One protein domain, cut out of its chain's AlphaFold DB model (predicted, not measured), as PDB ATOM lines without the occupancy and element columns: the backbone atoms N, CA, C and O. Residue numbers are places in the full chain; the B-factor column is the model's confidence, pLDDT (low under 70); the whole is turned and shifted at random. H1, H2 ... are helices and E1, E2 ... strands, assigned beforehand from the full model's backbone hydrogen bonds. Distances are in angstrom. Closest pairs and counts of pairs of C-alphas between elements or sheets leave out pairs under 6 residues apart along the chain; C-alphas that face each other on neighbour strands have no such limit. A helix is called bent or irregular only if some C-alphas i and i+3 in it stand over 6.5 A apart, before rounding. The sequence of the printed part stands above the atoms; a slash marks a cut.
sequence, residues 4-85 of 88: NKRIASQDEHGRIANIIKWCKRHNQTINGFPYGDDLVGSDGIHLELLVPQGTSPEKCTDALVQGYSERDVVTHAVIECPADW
ATOM      1  N   ASN A   4     127.829 109.411 134.011       90.88
ATOM      2  CA  ASN A   4     127.477 108.386 135.009       90.88
ATOM      3  C   ASN A   4     126.287 108.816 135.890       90.88
ATOM      4  O   ASN A   4     126.354 108.822 137.120       90.88
ATOM      5  N   LYS A   5     125.214 109.257 135.223       91.69
ATOM      6  CA  LYS A   5     124.060 109.879 135.866       91.69
ATOM      7  C   LYS A   5     123.140 108.828 136.477       91.69
ATOM      8  O   LYS A   5     122.772 107.870 135.797       91.69
ATOM      9  N   ARG A   6     122.710 109.051 137.717       94.56
ATOM     10  CA  ARG A   6     121.675 108.260 138.394       94.56
ATOM     11  C   ARG A   6     120.758 109.157 139.211       94.56
ATOM     12  O   ARG A   6     121.143 110.253 139.602       94.56
ATOM     13  N   ILE A   7     119.556 108.671 139.489       93.75
ATOM     14  CA  ILE A   7     118.630 109.329 140.411       93.75
ATOM     15  C   ILE A   7     118.936 108.829 141.826       93.75
ATOM     16  O   ILE A   7     119.167 107.631 142.012       93.75
ATOM     17  N   ALA A   8     118.970 109.735 142.804       93.38
ATOM     18  CA  ALA A   8     119.130 109.367 144.208       93.38
ATOM     19  C   ALA A   8     117.952 108.511 144.691       93.38
ATOM     20  O   ALA A   8     116.796 108.815 144.381       93.38
ATOM     21  N   SER A   9     118.227 107.473 145.480       93.94
ATOM     22  CA  SER A   9     117.161 106.742 146.168       93.94
ATOM     23  C   SER A   9     116.770 107.452 147.465       93.94
ATOM     24  O   SER A   9     117.578 108.152 148.074       93.94
ATOM     25  N   GLN A  10     115.535 107.247 147.928       91.81
ATOM     26  CA  GLN A  10     115.052 107.857 149.171       91.81
ATOM     27  C   GLN A  10     115.909 107.479 150.392       91.81
ATOM     28  O   GLN A  10     116.066 108.289 151.304       91.81
ATOM     29  N   ASP A  11     116.511 106.289 150.391       93.31
ATOM     30  CA  ASP A  11     117.384 105.812 151.470       93.31
ATOM     31  C   ASP A  11     118.674 106.641 151.584       93.31
ATOM     32  O   ASP A  11     119.241 106.791 152.667       93.31
ATOM     33  N   GLU A  12     119.123 107.245 150.481       91.62
ATOM     34  CA  GLU A  12     120.312 108.098 150.452       91.62
ATOM     35  C   GLU A  12     120.043 109.526 150.938       91.62
ATOM     36  O   GLU A  12     120.996 110.275 151.176       91.62
ATOM     37  N   HIS A  13     118.772 109.907 151.124       94.00
ATOM     38  CA  HIS A  13     118.368 111.271 151.470       94.00
ATOM     39  C   HIS A  13     119.139 111.823 152.671       94.00
ATOM     40  O   HIS A  13     119.671 112.927 152.605       94.00
ATOM     41  N   GLY A  14     119.258 111.051 153.758       93.50
ATOM     42  CA  GLY A  14     119.955 111.508 154.965       93.50
ATOM     43  C   GLY A  14     121.432 111.829 154.715       93.50
ATOM     44  O   GLY A  14     121.934 112.852 155.180       93.50
ATOM     45  N   ARG A  15     122.123 110.987 153.937       94.31
ATOM     46  CA  ARG A  15     123.534 111.179 153.571       94.31
ATOM     47  C   ARG A  15     123.694 112.398 152.666       94.31
ATOM     48  O   ARG A  15     124.479 113.290 152.975       94.31
ATOM     49  N   ILE A  16     122.910 112.456 151.592       94.88
ATOM     50  CA  ILE A  16     122.971 113.519 150.584       94.88
ATOM     51  C   ILE A  16     122.609 114.876 151.195       94.88
ATOM     52  O   ILE A  16     123.342 115.845 151.009       94.88
ATOM     53  N   ALA A  17     121.546 114.953 151.998       94.12
ATOM     54  CA  ALA A  17     121.160 116.187 152.676       94.12
ATOM     55  C   ALA A  17     122.257 116.675 153.637       94.12
ATOM     56  O   ALA A  17     122.517 117.875 153.718       94.12
ATOM     57  N   ASN A  18     122.941 115.767 154.340       94.19
ATOM     58  CA  ASN A  18     124.064 116.134 155.204       94.19
ATOM     59  C   ASN A  18     125.257 116.683 154.409       94.19
ATOM     60  O   ASN A  18     125.834 117.689 154.830       94.19
ATOM     61  N   ILE A  19     125.586 116.080 153.261       95.25
ATOM     62  CA  ILE A  19     126.627 116.585 152.351       95.25
ATOM     63  C   ILE A  19     126.248 117.984 151.860       95.25
ATOM     64  O   ILE A  19     127.020 118.920 152.042       95.25
ATOM     65  N   ILE A  20     125.024 118.172 151.354       94.44
ATOM     66  CA  ILE A  20     124.529 119.478 150.888       94.44
ATOM     67  C   ILE A  20     124.644 120.533 151.997       94.44
ATOM     68  O   ILE A  20     125.178 121.621 151.768       94.44
ATOM     69  N   LYS A  21     124.192 120.225 153.219       94.38
ATOM     70  CA  LYS A  21     124.306 121.137 154.371       94.38
ATOM     71  C   LYS A  21     125.756 121.455 154.714       94.38
ATOM     72  O   LYS A  21     126.068 122.585 155.089       94.38
ATOM     73  N   TRP A  22     126.645 120.470 154.647       94.62
ATOM     74  CA  TRP A  22     128.065 120.678 154.899       94.62
ATOM     75  C   TRP A  22     128.693 121.581 153.831       94.62
ATOM     76  O   TRP A  22     129.317 122.577 154.198       94.62
ATOM     77  N   CYS A  23     128.431 121.315 152.548       94.56
ATOM     78  CA  CYS A  23     128.868 122.127 151.412       94.56
ATOM     79  C   CYS A  23     128.414 123.582 151.542       94.56
ATOM     80  O   CYS A  23     129.235 124.493 151.445       94.56
ATOM     81  N   LYS A  24     127.130 123.809 151.853       91.75
ATOM     82  CA  LYS A  24     126.582 125.153 152.093       91.75
ATOM     83  C   LYS A  24     127.296 125.875 153.234       91.75
ATOM     84  O   LYS A  24     127.669 127.033 153.083       91.75
ATOM     85  N   ARG A  25     127.501 125.203 154.375       93.94
ATOM     86  CA  ARG A  25     128.150 125.806 155.556       93.94
ATOM     87  C   ARG A  25     129.607 126.196 155.310       93.94
ATOM     88  O   ARG A  25     130.068 127.159 155.910       93.94
ATOM     89  N   HIS A  26     130.309 125.466 154.448       93.00
ATOM     90  CA  HIS A  26     131.733 125.686 154.167       93.00
ATOM     91  C   HIS A  26     131.989 126.368 152.818       93.00
ATOM     92  O   HIS A  26     133.144 126.501 152.418       93.00
ATOM     93  N   ASN A  27     130.929 126.790 152.120       91.31
ATOM     94  CA  ASN A  27     130.995 127.357 150.774       91.31
ATOM     95  C   ASN A  27     131.802 126.476 149.792       91.31
ATOM     96  O   ASN A  27     132.582 126.973 148.984       91.31
ATOM     97  N   GLN A  28     131.646 125.152 149.910       91.81
ATOM     98  CA  GLN A  28     132.313 124.156 149.070       91.81
ATOM     99  C   GLN A  28     131.355 123.710 147.969       91.81
ATOM    100  O   GLN A  28     130.386 122.997 148.229       91.81
ATOM    101  N   THR A  29     131.623 124.133 146.739       94.12
ATOM    102  CA  THR A  29     130.835 123.764 145.558       94.12
ATOM    103  C   THR A  29     131.732 123.656 144.340       94.12
ATOM    104  O   THR A  29     132.718 124.382 144.254       94.12
ATOM    105  N   ILE A  30     131.334 122.842 143.369       93.81
ATOM    106  CA  ILE A  30     131.943 122.788 142.043       93.81
ATOM    107  C   ILE A  30     130.917 123.325 141.050       93.81
ATOM    108  O   ILE A  30     129.812 122.794 140.942       93.81
ATOM    109  N   ASN A  31     131.257 124.419 140.371       92.75
ATOM    110  CA  ASN A  31     130.368 125.149 139.466       92.75
ATOM    111  C   ASN A  31     128.978 125.447 140.075       92.75
ATOM    112  O   ASN A  31     127.944 125.324 139.420       92.75
ATOM    113  N   GLY A  32     128.950 125.779 141.371       91.62
ATOM    114  CA  GLY A  32     127.725 126.063 142.126       91.62
ATOM    115  C   GLY A  32     126.945 124.836 142.613       91.62
ATOM    116  O   GLY A  32     125.935 125.005 143.295       91.62
ATOM    117  N   PHE A  33     127.402 123.614 142.324       95.06
ATOM    118  CA  PHE A  33     126.784 122.387 142.821       95.06
ATOM    119  C   PHE A  33     127.522 121.832 144.046       95.06
ATOM    120  O   PHE A  33     128.758 121.811 144.068       95.06
ATOM    121  N   PRO A  34     126.793 121.365 145.075       96.12
ATOM    122  CA  PRO A  34     127.397 120.599 146.154       96.12
ATOM    123  C   PRO A  34     127.937 119.270 145.618       96.12
ATOM    124  O   PRO A  34     127.439 118.722 144.632       96.12
ATOM    125  N   TYR A  35     128.958 118.743 146.281       96.00
ATOM    126  CA  TYR A  35     129.576 117.481 145.903       96.00
ATOM    127  C   TYR A  35     130.015 116.713 147.152       96.00
ATOM    128  O   TYR A  35     130.279 117.311 148.195       96.00
ATOM    129  N   GLY A  36     130.075 115.391 147.042       94.81
ATOM    130  CA  GLY A  36     130.782 114.523 147.975       94.81
ATOM    131  C   GLY A  36     132.096 114.055 147.359       94.81
ATOM    132  O   GLY A  36     132.182 113.877 146.142       94.81
ATOM    133  N   ASP A  37     133.114 113.869 148.186       92.56
ATOM    134  CA  ASP A  37     134.379 113.262 147.800       92.56
ATOM    135  C   ASP A  37     134.749 112.118 148.747       92.56
ATOM    136  O   ASP A  37     134.942 112.307 149.944       92.56
ATOM    137  N   ASP A  38     134.868 110.919 148.181       92.62
ATOM    138  CA  ASP A  38     135.318 109.731 148.901       92.62
ATOM    139  C   ASP A  38     136.701 109.318 148.391       92.62
ATOM    140  O   ASP A  38     136.918 109.186 147.187       92.62
ATOM    141  N   LEU A  39     137.656 109.102 149.297       92.62
ATOM    142  CA  LEU A  39     139.004 108.666 148.932       92.62
ATOM    143  C   LEU A  39     138.972 107.229 148.385       92.62
ATOM    144  O   LEU A  39     138.502 106.309 149.060       92.62
ATOM    145  N   VAL A  40     139.529 107.013 147.194       90.62
ATOM    146  CA  VAL A  40     139.663 105.683 146.586       90.62
ATOM    147  C   VAL A  40     141.109 105.221 146.733       90.62
ATOM    148  O   VAL A  40     141.949 105.429 145.860       90.62
ATOM    149  N   GLY A  41     141.411 104.599 147.875       84.56
ATOM    150  CA  GLY A  41     142.758 104.111 148.175       84.56
ATOM    151  C   GLY A  41     143.790 105.243 148.190       84.56
ATOM    152  O   GLY A  41     143.594 106.248 148.864       84.56
ATOM    153  N   SER A  42     144.895 105.066 147.464       84.25
ATOM    154  CA  SER A  42     145.931 106.092 147.265       84.25
ATOM    155  C   SER A  42     145.813 106.838 145.935       84.25
ATOM    156  O   SER A  42     146.657 107.682 145.651       84.25
ATOM    157  N   ASP A  43     144.819 106.500 145.114       84.06
ATOM    158  CA  ASP A  43     144.806 106.869 143.696       84.06
ATOM    159  C   ASP A  43     144.114 108.210 143.436       84.06
ATOM    160  O   ASP A  43     144.308 108.789 142.375       84.06
ATOM    161  N   GLY A  44     143.302 108.687 144.384       92.88
ATOM    162  CA  GLY A  44     142.579 109.951 144.287       92.88
ATOM    163  C   GLY A  44     141.198 109.876 144.933       92.88
ATOM    164  O   GLY A  44     140.983 109.133 145.896       92.88
ATOM    165  N   ILE A  45     140.247 110.646 144.402       94.81
ATOM    166  CA  ILE A  45     138.873 110.729 144.914       94.81
ATOM    167  C   ILE A  45     137.826 110.210 143.923       94.81
ATOM    168  O   ILE A  45     137.929 110.382 142.704       94.81
ATOM    169  N   HIS A  46     136.768 109.618 144.471       95.25
ATOM    170  CA  HIS A  46     135.484 109.475 143.812       95.25
ATOM    171  C   HIS A  46     134.659 110.733 144.054       95.25
ATOM    172  O   HIS A  46     134.331 111.052 145.195       95.25
ATOM    173  N   LEU A  47     134.328 111.441 142.976       96.25
ATOM    174  CA  LEU A  47     133.544 112.668 143.033       96.25
ATOM    175  C   LEU A  47     132.057 112.381 142.790       96.25
ATOM    176  O   LEU A  47     131.656 112.034 141.678       96.25
ATOM    177  N   GLU A  48     131.220 112.601 143.797       96.81
ATOM    178  CA  GLU A  48     129.764 112.578 143.659       96.81
ATOM    179  C   GLU A  48     129.230 114.003 143.483       96.81
ATOM    180  O   GLU A  48     129.125 114.759 144.445       96.81
ATOM    181  N   LEU A  49     128.859 114.386 142.260       97.00
ATOM    182  CA  LEU A  49     128.229 115.677 141.992       97.00
ATOM    183  C   LEU A  49     126.726 115.601 142.286       97.00
ATOM    184  O   LEU A  49     126.011 114.805 141.674       97.00
ATOM    185  N   LEU A  50     126.232 116.452 143.185       97.12
ATOM    186  CA  LEU A  50     124.833 116.474 143.605       97.12
ATOM    187  C   LEU A  50     124.094 117.599 142.873       97.12
ATOM    188  O   LEU A  50     124.342 118.781 143.114       97.12
ATOM    189  N   VAL A  51     123.164 117.240 141.989       96.38
ATOM    190  CA  VAL A  51     122.449 118.206 141.139       96.38
ATOM    191  C   VAL A  51     120.933 118.076 141.296       96.38
ATOM    192  O   VAL A  51     120.437 116.968 141.509       96.38
ATOM    193  N   PRO A  52     120.157 119.166 141.171       95.56
ATOM    194  CA  PRO A  52     118.706 119.064 141.077       95.56
ATOM    195  C   PRO A  52     118.279 118.228 139.865       95.56
ATOM    196  O   PRO A  52     118.880 118.321 138.789       95.56
ATOM    197  N   GLN A  53     117.219 117.437 140.018       93.31
ATOM    198  CA  GLN A  53     116.601 116.716 138.904       93.31
ATOM    199  C   GLN A  53     116.261 117.662 137.744       93.31
ATOM    200  O   GLN A  53     115.698 118.738 137.943       93.31
ATOM    201  N   GLY A  54     116.613 117.251 136.523       91.25
ATOM    202  CA  GLY A  54     116.407 118.062 135.320       91.25
ATOM    203  C   GLY A  54     117.524 119.072 135.031       91.25
ATOM    204  O   GLY A  54     117.393 119.863 134.098       91.25
ATOM    205  N   THR A  55     118.632 119.044 135.781       94.38
ATOM    206  CA  THR A  55     119.837 119.816 135.437       94.38
ATOM    207  C   THR A  55     120.357 119.395 134.061       94.38
ATOM    208  O   THR A  55     120.428 118.204 133.743       94.38
ATOM    209  N   SER A  56     120.705 120.375 133.218       94.12
ATOM    210  CA  SER A  56     121.137 120.083 131.853       94.12
ATOM    211  C   SER A  56     122.451 119.286 131.842       94.12
ATOM    212  O   SER A  56     123.345 119.550 132.653       94.12
ATOM    213  N   PRO A  57     122.616 118.337 130.902       93.38
ATOM    214  CA  PRO A  57     123.851 117.564 130.767       93.38
ATOM    215  C   PRO A  57     125.103 118.433 130.592       93.38
ATOM    216  O   PRO A  57     126.174 118.072 131.073       93.38
ATOM    217  N   GLU A  58     124.961 119.578 129.926       94.56
ATOM    218  CA  GLU A  58     126.023 120.568 129.717       94.56
ATOM    219  C   GLU A  58     126.514 121.133 131.053       94.56
ATOM    220  O   GLU A  58     127.696 121.024 131.356       94.56
ATOM    221  N   LYS A  59     125.602 121.596 131.921       95.12
ATOM    222  CA  LYS A  59     125.961 122.108 133.255       95.12
ATOM    223  C   LYS A  59     126.645 121.052 134.118       95.12
ATOM    224  O   LYS A  59     127.613 121.359 134.809       95.12
ATOM    225  N   CYS A  60     126.161 119.809 134.069       95.75
ATOM    226  CA  CYS A  60     126.804 118.695 134.767       95.75
ATOM    227  C   CYS A  60     128.210 118.423 134.215       95.75
ATOM    228  O   CYS A  60     129.127 118.141 134.981       95.75
ATOM    229  N   THR A  61     128.386 118.516 132.894       95.94
ATOM    230  CA  THR A  61     129.685 118.317 132.240       95.94
ATOM    231  C   THR A  61     130.668 119.403 132.654       95.94
ATOM    232  O   THR A  61     131.770 119.068 133.071       95.94
ATOM    233  N   ASP A  62     130.263 120.671 132.601       96.19
ATOM    234  CA  ASP A  62     131.110 121.804 132.982       96.19
ATOM    235  C   ASP A  62     131.540 121.708 134.450       96.19
ATOM    236  O   ASP A  62     132.710 121.907 134.775       96.19
ATOM    237  N   ALA A  63     130.612 121.325 135.334       95.94
ATOM    238  CA  ALA A  63     130.916 121.083 136.739       95.94
ATOM    239  C   ALA A  63     131.940 119.954 136.914       95.94
ATOM    240  O   ALA A  63     132.944 120.120 137.597       95.94
ATOM    241  N   LEU A  64     131.744 118.815 136.257       96.06
ATOM    242  CA  LEU A  64     132.707 117.722 136.329       96.06
ATOM    243  C   LEU A  64     134.076 118.122 135.757       96.06
ATOM    244  O   LEU A  64     135.087 117.787 136.363       96.06
ATOM    245  N   VAL A  65     134.134 118.867 134.647       96.25
ATOM    246  CA  VAL A  65     135.398 119.380 134.084       96.25
ATOM    247  C   VAL A  65     136.134 120.244 135.107       96.25
ATOM    248  O   VAL A  65     137.332 120.045 135.305       96.25
ATOM    249  N   GLN A  66     135.426 121.139 135.803       95.56
ATOM    250  CA  GLN A  66     136.011 121.904 136.901       95.56
ATOM    251  C   GLN A  66     136.523 120.974 138.015       95.56
ATOM    252  O   GLN A  66     137.671 121.104 138.436       95.56
ATOM    253  N   GLY A  67     135.727 119.986 138.432       94.50
ATOM    254  CA  GLY A  67     136.121 119.007 139.449       94.50
ATOM    255  C   GLY A  67     137.405 118.246 139.103       94.50
ATOM    256  O   GLY A  67     138.302 118.169 139.935       94.50
ATOM    257  N   TYR A  68     137.533 117.764 137.864       95.25
ATOM    258  CA  TYR A  68     138.748 117.107 137.358       95.25
ATOM    259  C   TYR A  68     139.958 118.051 137.266       95.25
ATOM    260  O   TYR A  68     141.092 117.583 137.268       95.25
ATOM    261  N   SER A  69     139.738 119.364 137.145       95.38
ATOM    262  CA  SER A  69     140.826 120.348 137.077       95.38
ATOM    263  C   SER A  69     141.335 120.787 138.452       95.38
ATOM    264  O   SER A  69     142.502 121.141 138.590       95.38
ATOM    265  N   GLU A  70     140.470 120.761 139.468       93.31
ATOM    266  CA  GLU A  70     140.780 121.234 140.822       93.31
ATOM    267  C   GLU A  70     141.151 120.102 141.787       93.31
ATOM    268  O   GLU A  70     141.729 120.362 142.844       93.31
ATOM    269  N   ARG A  71     140.795 118.853 141.462       91.00
ATOM    270  CA  ARG A  71     140.958 117.693 142.343       91.00
ATOM    271  C   ARG A  71     141.480 116.480 141.590       91.00
ATOM    272  O   ARG A  71     141.280 116.338 140.388       91.00
ATOM    273  N   ASP A  72     142.085 115.567 142.341       93.25
ATOM    274  CA  ASP A  72     142.610 114.302 141.828       93.25
ATOM    275  C   ASP A  72     141.485 113.266 141.646       93.25
ATOM    276  O   ASP A  72     141.344 112.305 142.402       93.25
ATOM    277  N   VAL A  73     140.573 113.540 140.711       94.81
ATOM    278  CA  VAL A  73     139.378 112.720 140.485       94.81
ATOM    279  C   VAL A  73     139.738 111.488 139.659       94.81
ATOM    280  O   VAL A  73     140.089 111.594 138.485       94.81
ATOM    281  N   VAL A  74     139.550 110.297 140.230       94.12
ATOM    282  CA  VAL A  74     139.742 109.019 139.517       94.12
ATOM    283  C   VAL A  74     138.446 108.471 138.934       94.12
ATOM    284  O   VAL A  74     138.432 107.832 137.884       94.12
ATOM    285  N   THR A  75     137.323 108.744 139.592       94.06
ATOM    286  CA  THR A  75     135.990 108.333 139.143       94.06
ATOM    287  C   THR A  75     134.952 109.347 139.605       94.06
ATOM    288  O   THR A  75     135.179 110.081 140.561       94.06
ATOM    289  N   HIS A  76     133.806 109.402 138.933       95.88
ATOM    290  CA  HIS A  76     132.737 110.327 139.284       95.88
ATOM    291  C   HIS A  76     131.351 109.718 139.070       95.88
ATOM    292  O   HIS A  76     131.169 108.794 138.266       95.88
ATOM    293  N   ALA A  77     130.369 110.301 139.748       95.88
ATOM    294  CA  ALA A  77     128.951 110.065 139.539       95.88
ATOM    295  C   ALA A  77     128.184 111.391 139.587       95.88
ATOM    296  O   ALA A  77     128.514 112.280 140.368       95.88
ATOM    297  N   VAL A  78     127.139 111.514 138.767       96.81
ATOM    298  CA  VAL A  78     126.179 112.623 138.860       96.81
ATOM    299  C   VAL A  78     124.898 112.089 139.474       96.81
ATOM    300  O   VAL A  78     124.239 111.221 138.898       96.81
ATOM    301  N   ILE A  79     124.544 112.612 140.640       96.88
ATOM    302  CA  ILE A  79     123.366 112.196 141.388       96.88
ATOM    303  C   ILE A  79     122.296 113.273 141.253       96.88
ATOM    304  O   ILE A  79     122.404 114.366 141.811       96.88
ATOM    305  N   GLU A  80     121.242 112.945 140.513       96.25
ATOM    306  CA  GLU A  80     120.053 113.779 140.408       96.25
ATOM    307  C   GLU A  80     119.183 113.603 141.650       96.25
ATOM    308  O   GLU A  80     118.604 112.539 141.893       96.25
ATOM    309  N   CYS A  81     119.080 114.675 142.424       94.94
ATOM    310  CA  CYS A  81     118.345 114.714 143.675       94.94
ATOM    311  C   CYS A  81     117.055 115.533 143.500       94.94
ATOM    312  O   CYS A  81     117.056 116.538 142.775       94.94
ATOM    313  N   PRO A  82     115.950 115.136 144.151       93.75
ATOM    314  CA  PRO A  82     114.769 115.982 144.275       93.75
ATOM    315  C   PRO A  82     115.130 117.396 144.763       93.75
ATOM    316  O   PRO A  82     115.993 117.575 145.626       93.75
ATOM    317  N   ALA A  83     114.513 118.423 144.172       89.31
ATOM    318  CA  ALA A  83     114.887 119.819 144.424       89.31
ATOM    319  C   ALA A  83     114.665 120.245 145.888       89.31
ATOM    320  O   ALA A  83     115.386 121.096 146.408       89.31
ATOM    321  N   ASP A  84     113.700 119.632 146.569       91.19
ATOM    322  CA  ASP A  84     113.396 119.846 147.982       91.19
ATOM    323  C   ASP A  84     114.556 119.458 148.912       91.19
ATOM    324  O   ASP A  84     114.723 120.081 149.962       91.19
ATOM    325  N   TRP A  85     115.429 118.533 148.505       92.88
ATOM    326  CA  TRP A  85     116.597 118.132 149.299       92.88
ATOM    327  C   TRP A  85     117.647 119.243 149.407       92.88
ATOM    328  O   TRP A  85     118.424 119.288 150.362       92.88
TER     329      TRP A  85
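AT A GLANCE: This is residues 4 to 85 of the 88 residues of an uncharacterized protein of Photobacterium damselae subsp. damselae (UniProt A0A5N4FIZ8). A four-stranded sheet, only just strongly twisted, is sandwiched between two helices: H1 crosses one face and H2 slants over the other. The long strands E3 and E4 form its middle, with short E1 and E2 at its edges. The printed part has 82 residues, in the order E1, H1, E2, E3, H2, E4; the class is mixed, helices and strands. The sheet, ordered E1, E4, E3, E2, is mixed. The whole is compact and rounded, with a radius of gyration of the C-alphas of 12.0 A and spans of 33 by 25 by 23 A.

IN THESE COORDINATES: E4, residues 73 to 81, is 21.4 A long and ends at C-alpha 81 (118.345, 114.714, 143.675). E3 is residues 45 to 52, 22.2 A; E2 is 35 to 39, 13.3 A; E1 is 5 to 7, 7.1 A, beginning at C-alpha 5 (124.060, 109.879, 135.866). H1, residues 10 to 26, measures 24.9 A and is irregular, with C-alphas 11 and 14 7.2 A apart. H2, residues 57 to 70, measures 20.0 A.

HOW THE PARTS SIT: E4 and E3 are parallel, with N 79 and O 49 2.8 A apart, within hydrogen-bond range. E1 is parallel to E4, with N 80 to O 6 at 2.8 A. E2 and E3 form an antiparallel hairpin, with N 36 to O 48 at 2.8 A. H1 and H2 are on opposite faces, making three layers, a sheet between helices. H1 has a height over the sheet of 6.4 A and runs across the strands, at 75 degrees to E4 on the local plane; its closest C-alphas to E2 are Ile 19 and Gly 36, 6.4 A. H2, at a height over the sheet of 9.6 A, is only just slantwise, at 32 degrees to E3 on the local plane; their closest C-alphas are Leu 64 and Leu 49, 7.5 A. E3, H2 and E4 form a strand-helix-strand unit, two parallel neighbour strands joined through a helix, with a right-handed crossover. Every O i to N i+4 pair is within hydrogen-bond range in H2, and 11 of 13 in H1.

THE WHOLE: The C-alphas farthest apart, of Ser 42 and Asp 84, are 35.3 A apart. The printed part has no cut and no long link. Mean pLDDT of the printed part is 93.8, and no printed residue is under 70.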